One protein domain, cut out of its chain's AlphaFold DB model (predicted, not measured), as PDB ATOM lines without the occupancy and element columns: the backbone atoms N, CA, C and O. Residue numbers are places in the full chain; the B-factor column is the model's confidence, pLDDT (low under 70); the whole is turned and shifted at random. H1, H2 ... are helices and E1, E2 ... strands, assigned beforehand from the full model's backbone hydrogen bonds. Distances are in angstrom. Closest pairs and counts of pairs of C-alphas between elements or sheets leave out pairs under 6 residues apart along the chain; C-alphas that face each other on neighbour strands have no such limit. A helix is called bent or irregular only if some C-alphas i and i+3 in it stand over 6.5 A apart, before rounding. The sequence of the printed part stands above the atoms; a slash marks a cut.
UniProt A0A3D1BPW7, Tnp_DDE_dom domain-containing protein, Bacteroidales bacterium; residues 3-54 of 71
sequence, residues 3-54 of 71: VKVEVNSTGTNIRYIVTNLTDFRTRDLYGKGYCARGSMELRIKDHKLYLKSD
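Overview. This is residues 3 to 54 of the 71 residues of the protein "Tnp_DDE_dom domain-containing protein" of Bacteroidales bacterium (UniProt A0A3D1BPW7). A hairpin of two strands, E1 and E2, makes one arm of an L, and one long helix, H1, makes the other, with residues 18 to 25 joining E2 to H1 at the corner. Both arms stick out: residues 7 to 12 at the hairpin's turn stand free, and so do residues 35 to 54, of which 35 to 50 belong to H1. The printed part has 52 residues, with two named strands and then one named helix along the chain; the sheet, in the order E1, E2, is antiparallel, and the class is mixed, helices and strands. The whole is extended, with a radius of gyration of the C-alphas of 15.4 A, and flat, spanning 38 by 35 by 14 A.

Arrangement. Begin at the sheet, where E1, residues 3 to 8, and E2, residues 11 to 17, are antiparallel neighbours and form a hairpin, their directions 165 degrees apart. Look at C-alphas 5 and 14, which face each other at 4.5 A. Within hydrogen-bond range you will find N 6 and O 13 at 2.9 A, and N 13 and O 6 at 2.8 A. H1, residues 26 to 50, is apart from E1. In its backbone 19 of 21 O i to N i+4 pairs are within hydrogen-bond range. H1 is neither bent nor irregular, but only just: C-alphas 31 and 34 are 6.2 A apart.

Along the chain. Find C-alpha 3 at (90.735, 120.281, 111.268); from there E1 runs 16.2 A to C-alpha 8. E2 runs 19.6 A to C-alpha 17 at (96.229, 118.408, 108.986). H1 runs 35.4 A from Thr 26 to C-alpha 50 at (102.814, 104.746, 81.131).

Size, cuts and confidence. The two C-alphas farthest apart, those of Thr 22 and Lys 52, are 41.8 A apart. The printed part has no cut; the link E1 to E2 is tight and E2 to H1 is short. The mean pLDDT of the printed part is 70.8, and residue 3 and residues 22 to 27, 32 to 38 and 47 to 54 are under 70.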
ATOM      1  N   VAL A   3      91.714 121.376 111.312       69.62
ATOM      2  CA  VAL A   3      90.735 120.281 111.268       69.62
ATOM      3  C   VAL A   3      89.680 120.609 110.224       69.62
ATOM      4  O   VAL A   3      89.103 121.696 110.259       69.62
ATOM      5  N   LYS A   4      89.425 119.678 109.298       73.31
ATOM      6  CA  LYS A   4      88.268 119.738 108.399       73.31
ATOM      7  C   LYS A   4      87.304 118.620 108.768       73.31
ATOM      8  O   LYS A   4      87.679 117.449 108.741       73.31
ATOM      9  N   VAL A   5      86.072 118.993 109.092       73.69
ATOM     10  CA  VAL A   5      84.967 118.060 109.312       73.69
ATOM     11  C   VAL A   5      83.992 118.237 108.158       73.69
ATOM     12  O   VAL A   5      83.447 119.322 107.977       73.69
ATOM     13  N   GLU A   6      83.796 117.189 107.364       74.81
ATOM     14  CA  GLU A   6      82.721 117.118 106.374       74.81
ATOM     15  C   GLU A   6      81.714 116.070 106.824       74.81
ATOM     16  O   GLU A   6      82.083 114.933 107.112       74.81
ATOM     17  N   VAL A   7      80.442 116.447 106.893       77.56
ATOM     18  CA  VAL A   7      79.352 115.529 107.230       77.56
ATOM     19  C   VAL A   7      78.540 115.308 105.963       77.56
ATOM     20  O   VAL A   7      77.967 116.257 105.438       77.56
ATOM     21  N   ASN A   8      78.508 114.073 105.462       77.56
ATOM     22  CA  ASN A   8      77.617 113.660 104.377       77.56
ATOM     23  C   ASN A   8      76.604 112.642 104.906       77.56
ATOM     24  O   ASN A   8      76.827 112.008 105.936       77.56
ATOM     25  N   SER A   9      75.507 112.439 104.177       77.81
ATOM     26  CA  SER A   9      74.455 111.468 104.526       77.81
ATOM     27  C   SER A   9      74.964 110.026 104.669       77.81
ATOM     28  O   SER A   9      74.360 109.230 105.378       77.81
ATOM     29  N   THR A  10      76.092 109.694 104.038       80.00
ATOM     30  CA  THR A  10      76.757 108.382 104.125       80.00
ATOM     31  C   THR A  10      77.735 108.273 105.308       80.00
ATOM     32  O   THR A  10      78.194 107.177 105.618       80.00
ATOM     33  N   GLY A  11      78.066 109.378 105.984       76.31
ATOM     34  CA  GLY A  11      78.938 109.380 107.160       76.31
ATOM     35  C   GLY A  11      79.794 110.638 107.321       76.31
ATOM     36  O   GLY A  11      79.934 111.468 106.419       76.31
ATOM     37  N   THR A  12      80.397 110.758 108.502       82.19
ATOM     38  CA  THR A  12      81.271 111.873 108.882       82.19
ATOM     39  C   THR A  12      82.704 111.613 108.415       82.19
ATOM     40  O   THR A  12      83.347 110.661 108.859       82.19
ATOM     41  N   ASN A  13      83.242 112.473 107.551       77.19
ATOM     42  CA  ASN A  13      84.642 112.453 107.138       77.19
ATOM     43  C   ASN A  13      85.427 113.550 107.872       77.19
ATOM     44  O   ASN A  13      85.396 114.724 107.503       77.19
ATOM     45  N   ILE A  14      86.137 113.154 108.930       79.69
ATOM     46  CA  ILE A  14      87.002 114.047 109.708       79.69
ATOM     47  C   ILE A  14      88.446 113.876 109.232       79.69
ATOM     48  O   ILE A  14      88.967 112.761 109.217       79.69
ATOM     49  N   ARG A  15      89.110 114.975 108.860       78.31
ATOM     50  CA  ARG A  15      90.529 114.988 108.470       78.31
ATOM     51  C   ARG A  15      91.308 116.006 109.295       78.31
ATOM     52  O   ARG A  15      90.919 117.170 109.392       78.31
ATOM     53  N   TYR A  16      92.446 115.569 109.823       76.69
ATOM     54  CA  TYR A  16      93.378 116.397 110.585       76.69
ATOM     55  C   TYR A  16      94.613 116.695 109.734       76.69
ATOM     56  O   TYR A  16      95.214 115.784 109.165       76.69
ATOM     57  N   ILE A  17      94.997 117.968 109.645       73.69
ATOM     58  CA  ILE A  17      96.229 118.408 108.986       73.69
ATOM     59  C   ILE A  17      97.104 119.091 110.034       73.69
ATOM     60  O   ILE A  17      96.769 120.151 110.577       73.69
ATOM     61  N   VAL A  18      98.246 118.472 110.321       77.44
ATOM     62  CA  VAL A  18      99.273 119.020 111.208       77.44
ATOM     63  C   VAL A  18     100.333 119.687 110.338       77.44
ATOM     64  O   VAL A  18     100.900 119.057 109.452       77.44
ATOM     65  N   THR A  19     100.573 120.976 110.564       72.06
ATOM     66  CA  THR A  19     101.607 121.750 109.867       72.06
ATOM     67  C   THR A  19     102.311 122.674 110.859       72.06
ATOM     68  O   THR A  19     101.673 123.152 111.799       72.06
ATOM     69  N   ASN A  20     103.604 122.918 110.631       73.44
ATOM     70  CA  ASN A  20     104.432 123.887 111.363       73.44
ATOM     71  C   ASN A  20     104.520 125.242 110.622       73.44
ATOM     72  O   ASN A  20     105.328 126.105 110.935       73.44
ATOM     73  N   LEU A  21     103.710 125.430 109.580       70.19
ATOM     74  CA  LEU A  21     103.676 126.673 108.818       70.19
ATOM     75  C   LEU A  21     102.748 127.671 109.521       70.19
ATOM     76  O   LEU A  21     101.532 127.477 109.535       70.19
ATOM     77  N   THR A  22     103.326 128.715 110.112       64.56
ATOM     78  CA  THR A  22     102.619 129.760 110.874       64.56
ATOM     79  C   THR A  22     102.028 130.869 110.000       64.56
ATOM     80  O   THR A  22     101.055 131.494 110.405       64.56
ATOM     81  N   ASP A  23     102.571 131.082 108.796       64.69
ATOM     82  CA  ASP A  23     102.235 132.230 107.934       64.69
ATOM     83  C   ASP A  23     101.139 131.942 106.882       64.69
ATOM     84  O   ASP A  23     100.540 132.841 106.296       64.69
ATOM     85  N   PHE A  24     100.814 130.671 106.637       64.44
ATOM     86  CA  PHE A  24      99.879 130.318 105.568       64.44
ATOM     87  C   PHE A  24      98.418 130.412 106.012       64.44
ATOM     88  O   PHE A  24      97.989 129.771 106.973       64.44
ATOM     89  N   ARG A  25      97.604 131.130 105.224       68.25
ATOM     90  CA  ARG A  25      96.139 131.126 105.370       68.25
ATOM     91  C   ARG A  25      95.610 129.690 105.301       68.25
ATOM     92  O   ARG A  25      95.875 128.956 104.350       68.25
ATOM     93  N   THR A  26      94.773 129.320 106.267       66.56
ATOM     94  CA  THR A  26      94.224 127.968 106.487       66.56
ATOM     95  C   THR A  26      93.590 127.339 105.239       66.56
ATOM     96  O   THR A  26      93.714 126.139 105.000       66.56
ATOM     97  N   ARG A  27      92.935 128.160 104.405       68.50
ATOM     98  CA  ARG A  27      92.302 127.731 103.148       68.50
ATOM     99  C   ARG A  27      93.313 127.405 102.048       68.50
ATOM    100  O   ARG A  27      93.079 126.496 101.259       68.50
ATOM    101  N   ASP A  28      94.437 128.110 102.025       71.12
ATOM    102  CA  ASP A  28      95.510 127.913 101.051       71.12
ATOM    103  C   ASP A  28      96.337 126.667 101.395       71.12
ATOM    104  O   ASP A  28      96.667 125.872 100.519       71.12
ATOM    105  N   LEU A  29      96.560 126.413 102.689       73.69
ATOM    106  CA  LEU A  29      97.182 125.178 103.171       73.69
ATOM    107  C   LEU A  29      96.378 123.933 102.754       73.69
ATOM    108  O   LEU A  29      96.951 122.944 102.295       73.69
ATOM    109  N   TYR A  30      95.049 123.985 102.883       70.00
ATOM    110  CA  TYR A  30      94.182 122.895 102.437       70.00
ATOM    111  C   TYR A  30      94.140 122.802 100.905       70.00
ATOM    112  O   TYR A  30      94.394 121.744 100.338       70.00
ATOM    113  N   GLY A  31      93.856 123.911 100.221       70.19
ATOM    114  CA  GLY A  31      93.660 123.918  98.771       70.19
ATOM    115  C   GLY A  31      94.932 123.640  97.972       70.19
ATOM    116  O   GLY A  31      94.876 122.917  96.985       70.19
ATOM    117  N   LYS A  32      96.079 124.181  98.387       69.88
ATOM    118  CA  LYS A  32      97.350 124.019  97.670       69.88
ATOM    119  C   LYS A  32      98.227 122.951  98.300       69.88
ATOM    120  O   LYS A  32      98.709 122.085  97.584       69.88
ATOM    121  N   GLY A  33      98.393 122.957  99.621       69.38
ATOM    122  CA  GLY A  33      99.264 121.996 100.306       69.38
ATOM    123  C   GLY A  33      98.753 120.555 100.215       69.38
ATOM    124  O   GLY A  33      99.491 119.654  99.816       69.38
ATOM    125  N   TYR A  34      97.475 120.330 100.534       69.88
ATOM    126  CA  TYR A  34      96.902 118.982 100.497       69.88
ATOM    127  C   TYR A  34      96.628 118.493  99.064       69.88
ATOM    128  O   TYR A  34      96.991 117.363  98.733       69.88
ATOM    129  N   CYS A  35      96.064 119.327  98.179       67.94
ATOM    130  CA  CYS A  35      95.830 118.903  96.790       67.94
ATOM    131  C   CYS A  35      97.129 118.683  96.001       67.94
ATOM    132  O   CYS A  35      97.181 117.741  95.211       67.94
ATOM    133  N   ALA A  36      98.191 119.468  96.233       66.69
ATOM    134  CA  ALA A  36      99.475 119.248  95.557       66.69
ATOM    135  C   ALA A  36     100.073 117.872  95.883       66.69
ATOM    136  O   ALA A  36     100.644 117.226  95.002       66.69
ATOM    137  N   ARG A  37      99.880 117.380  97.115       69.88
ATOM    138  CA  ARG A  37     100.274 116.014  97.484       69.88
ATOM    139  C   ARG A  37      99.511 114.974  96.658       69.88
ATOM    140  O   ARG A  37     100.125 114.058  96.119       69.88
ATOM    141  N   GLY A  38      98.197 115.143  96.503       67.62
ATOM    142  CA  GLY A  38      97.378 114.265  95.660       67.62
ATOM    143  C   GLY A  38      97.814 114.273  94.190       67.62
ATOM    144  O   GLY A  38      97.863 113.224  93.551       67.62
ATOM    145  N   SER A  39      98.219 115.432  93.662       70.31
ATOM    146  CA  SER A  39      98.755 115.539  92.299       70.31
ATOM    147  C   SER A  39     100.092 114.815  92.117       70.31
ATOM    148  O   SER A  39     100.373 114.327  91.024       70.31
ATOM    149  N   MET A  40     100.923 114.734  93.159       74.06
ATOM    150  CA  MET A  40     102.170 113.970  93.111       74.06
ATOM    151  C   MET A  40     101.893 112.466  93.021       74.06
ATOM    152  O   MET A  40     102.478 111.793  92.177       74.06
ATOM    153  N   GLU A  41     100.956 111.944  93.817       74.44
ATOM    154  CA  GLU A  41     100.555 110.533  93.727       74.44
ATOM    155  C   GLU A  41      99.906 110.201  92.384       74.44
ATOM    156  O   GLU A  41     100.173 109.140  91.815       74.44
ATOM    157  N   LEU A  42      99.108 111.126  91.841       73.56
ATOM    158  CA  LEU A  42      98.529 110.973  90.511       73.56
ATOM    159  C   LEU A  42      99.623 110.878  89.441       73.56
ATOM    160  O   LEU A  42      99.586 109.947  88.647       73.56
ATOM    161  N   ARG A  43     100.639 111.754  89.469       73.12
ATOM    162  CA  ARG A  43     101.786 111.693  88.543       73.12
ATOM    163  C   ARG A  43     102.632 110.437  88.725       73.12
ATOM    164  O   ARG A  43     103.091 109.874  87.744       73.12
ATOM    165  N   ILE A  44     102.830 109.959  89.953       73.00
ATOM    166  CA  ILE A  44     103.547 108.697  90.196       73.00
ATOM    167  C   ILE A  44     102.756 107.515  89.624       73.00
ATOM    168  O   ILE A  44     103.341 106.620  89.016       73.00
ATOM    169  N   LYS A  45     101.431 107.501  89.801       75.56
ATOM    170  CA  LYS A  45     100.559 106.473  89.227       75.56
ATOM    171  C   LYS A  45     100.569 106.532  87.699       75.56
ATOM    172  O   LYS A  45     100.679 105.490  87.066       75.56
ATOM    173  N   ASP A  46     100.529 107.734  87.143       76.81
ATOM    174  CA  ASP A  46     100.627 108.009  85.711       76.81
ATOM    175  C   ASP A  46     101.960 107.513  85.133       76.81
ATOM    176  O   ASP A  46     101.978 106.697  84.217       76.81
ATOM    177  N   HIS A  47     103.082 107.863  85.768       69.56
ATOM    178  CA  HIS A  47     104.403 107.358  85.397       69.56
ATOM    179  C   HIS A  47     104.493 105.830  85.482       69.56
ATOM    180  O   HIS A  47     105.059 105.210  84.585       69.56
ATOM    181  N   LYS A  48     103.920 105.198  86.515       66.00
ATOM    182  CA  LYS A  48     103.885 103.728  86.630       66.00
ATOM    183  C   LYS A  48     103.017 103.074  85.550       66.00
ATOM    184  O   LYS A  48     103.388 102.015  85.043       66.00
ATOM    185  N   LEU A  49     101.897 103.704  85.194       65.38
ATOM    186  CA  LEU A  49     100.973 103.241  84.160       65.38
ATOM    187  C   LEU A  49     101.600 103.353  82.763       65.38
ATOM    188  O   LEU A  49     101.611 102.371  82.019       65.38
ATOM    189  N   TYR A  50     102.183 104.507  82.430       61.56
ATOM    190  CA  TYR A  50     102.814 104.746  81.131       61.56
ATOM    191  C   TYR A  50     104.123 103.973  80.941       61.56
ATOM    192  O   TYR A  50     104.405 103.555  79.819       61.56
ATOM    193  N   LEU A  51     104.890 103.698  82.006       60.56
ATOM    194  CA  LEU A  51     106.070 102.830  81.896       60.56
ATOM    195  C   LEU A  51     105.747 101.325  81.850       60.56
ATOM    196  O   LEU A  51     106.683 100.540  81.725       60.56
ATOM    197  N   LYS A  52     104.478 100.882  81.963       56.25
ATOM    198  CA  LYS A  52     104.120  99.445  82.088       56.25
ATOM    199  C   LYS A  52     105.022  98.700  83.092       56.25
ATOM    200  O   LYS A  52     105.301  97.511  82.936       56.25
ATOM    201  N   SER A  53     105.487  99.394  84.136       54.62
ATOM    202  CA  SER A  53     106.520  98.863  85.037       54.62
ATOM    203  C   SER A  53     105.994  97.747  85.946       54.62
ATOM    204  O   SER A  53     106.774  97.081  86.612       54.62
ATOM    205  N   ASP A  54     104.679  97.518  85.949       52.84
ATOM    206  CA  ASP A  54     104.022  96.405  86.639       52.84
ATOM    207  C   ASP A  54     104.322  95.040  85.978       52.84
ATOM    208  O   ASP A  54     104.207  93.995  86.608       52.84
TER     209      ASP A  54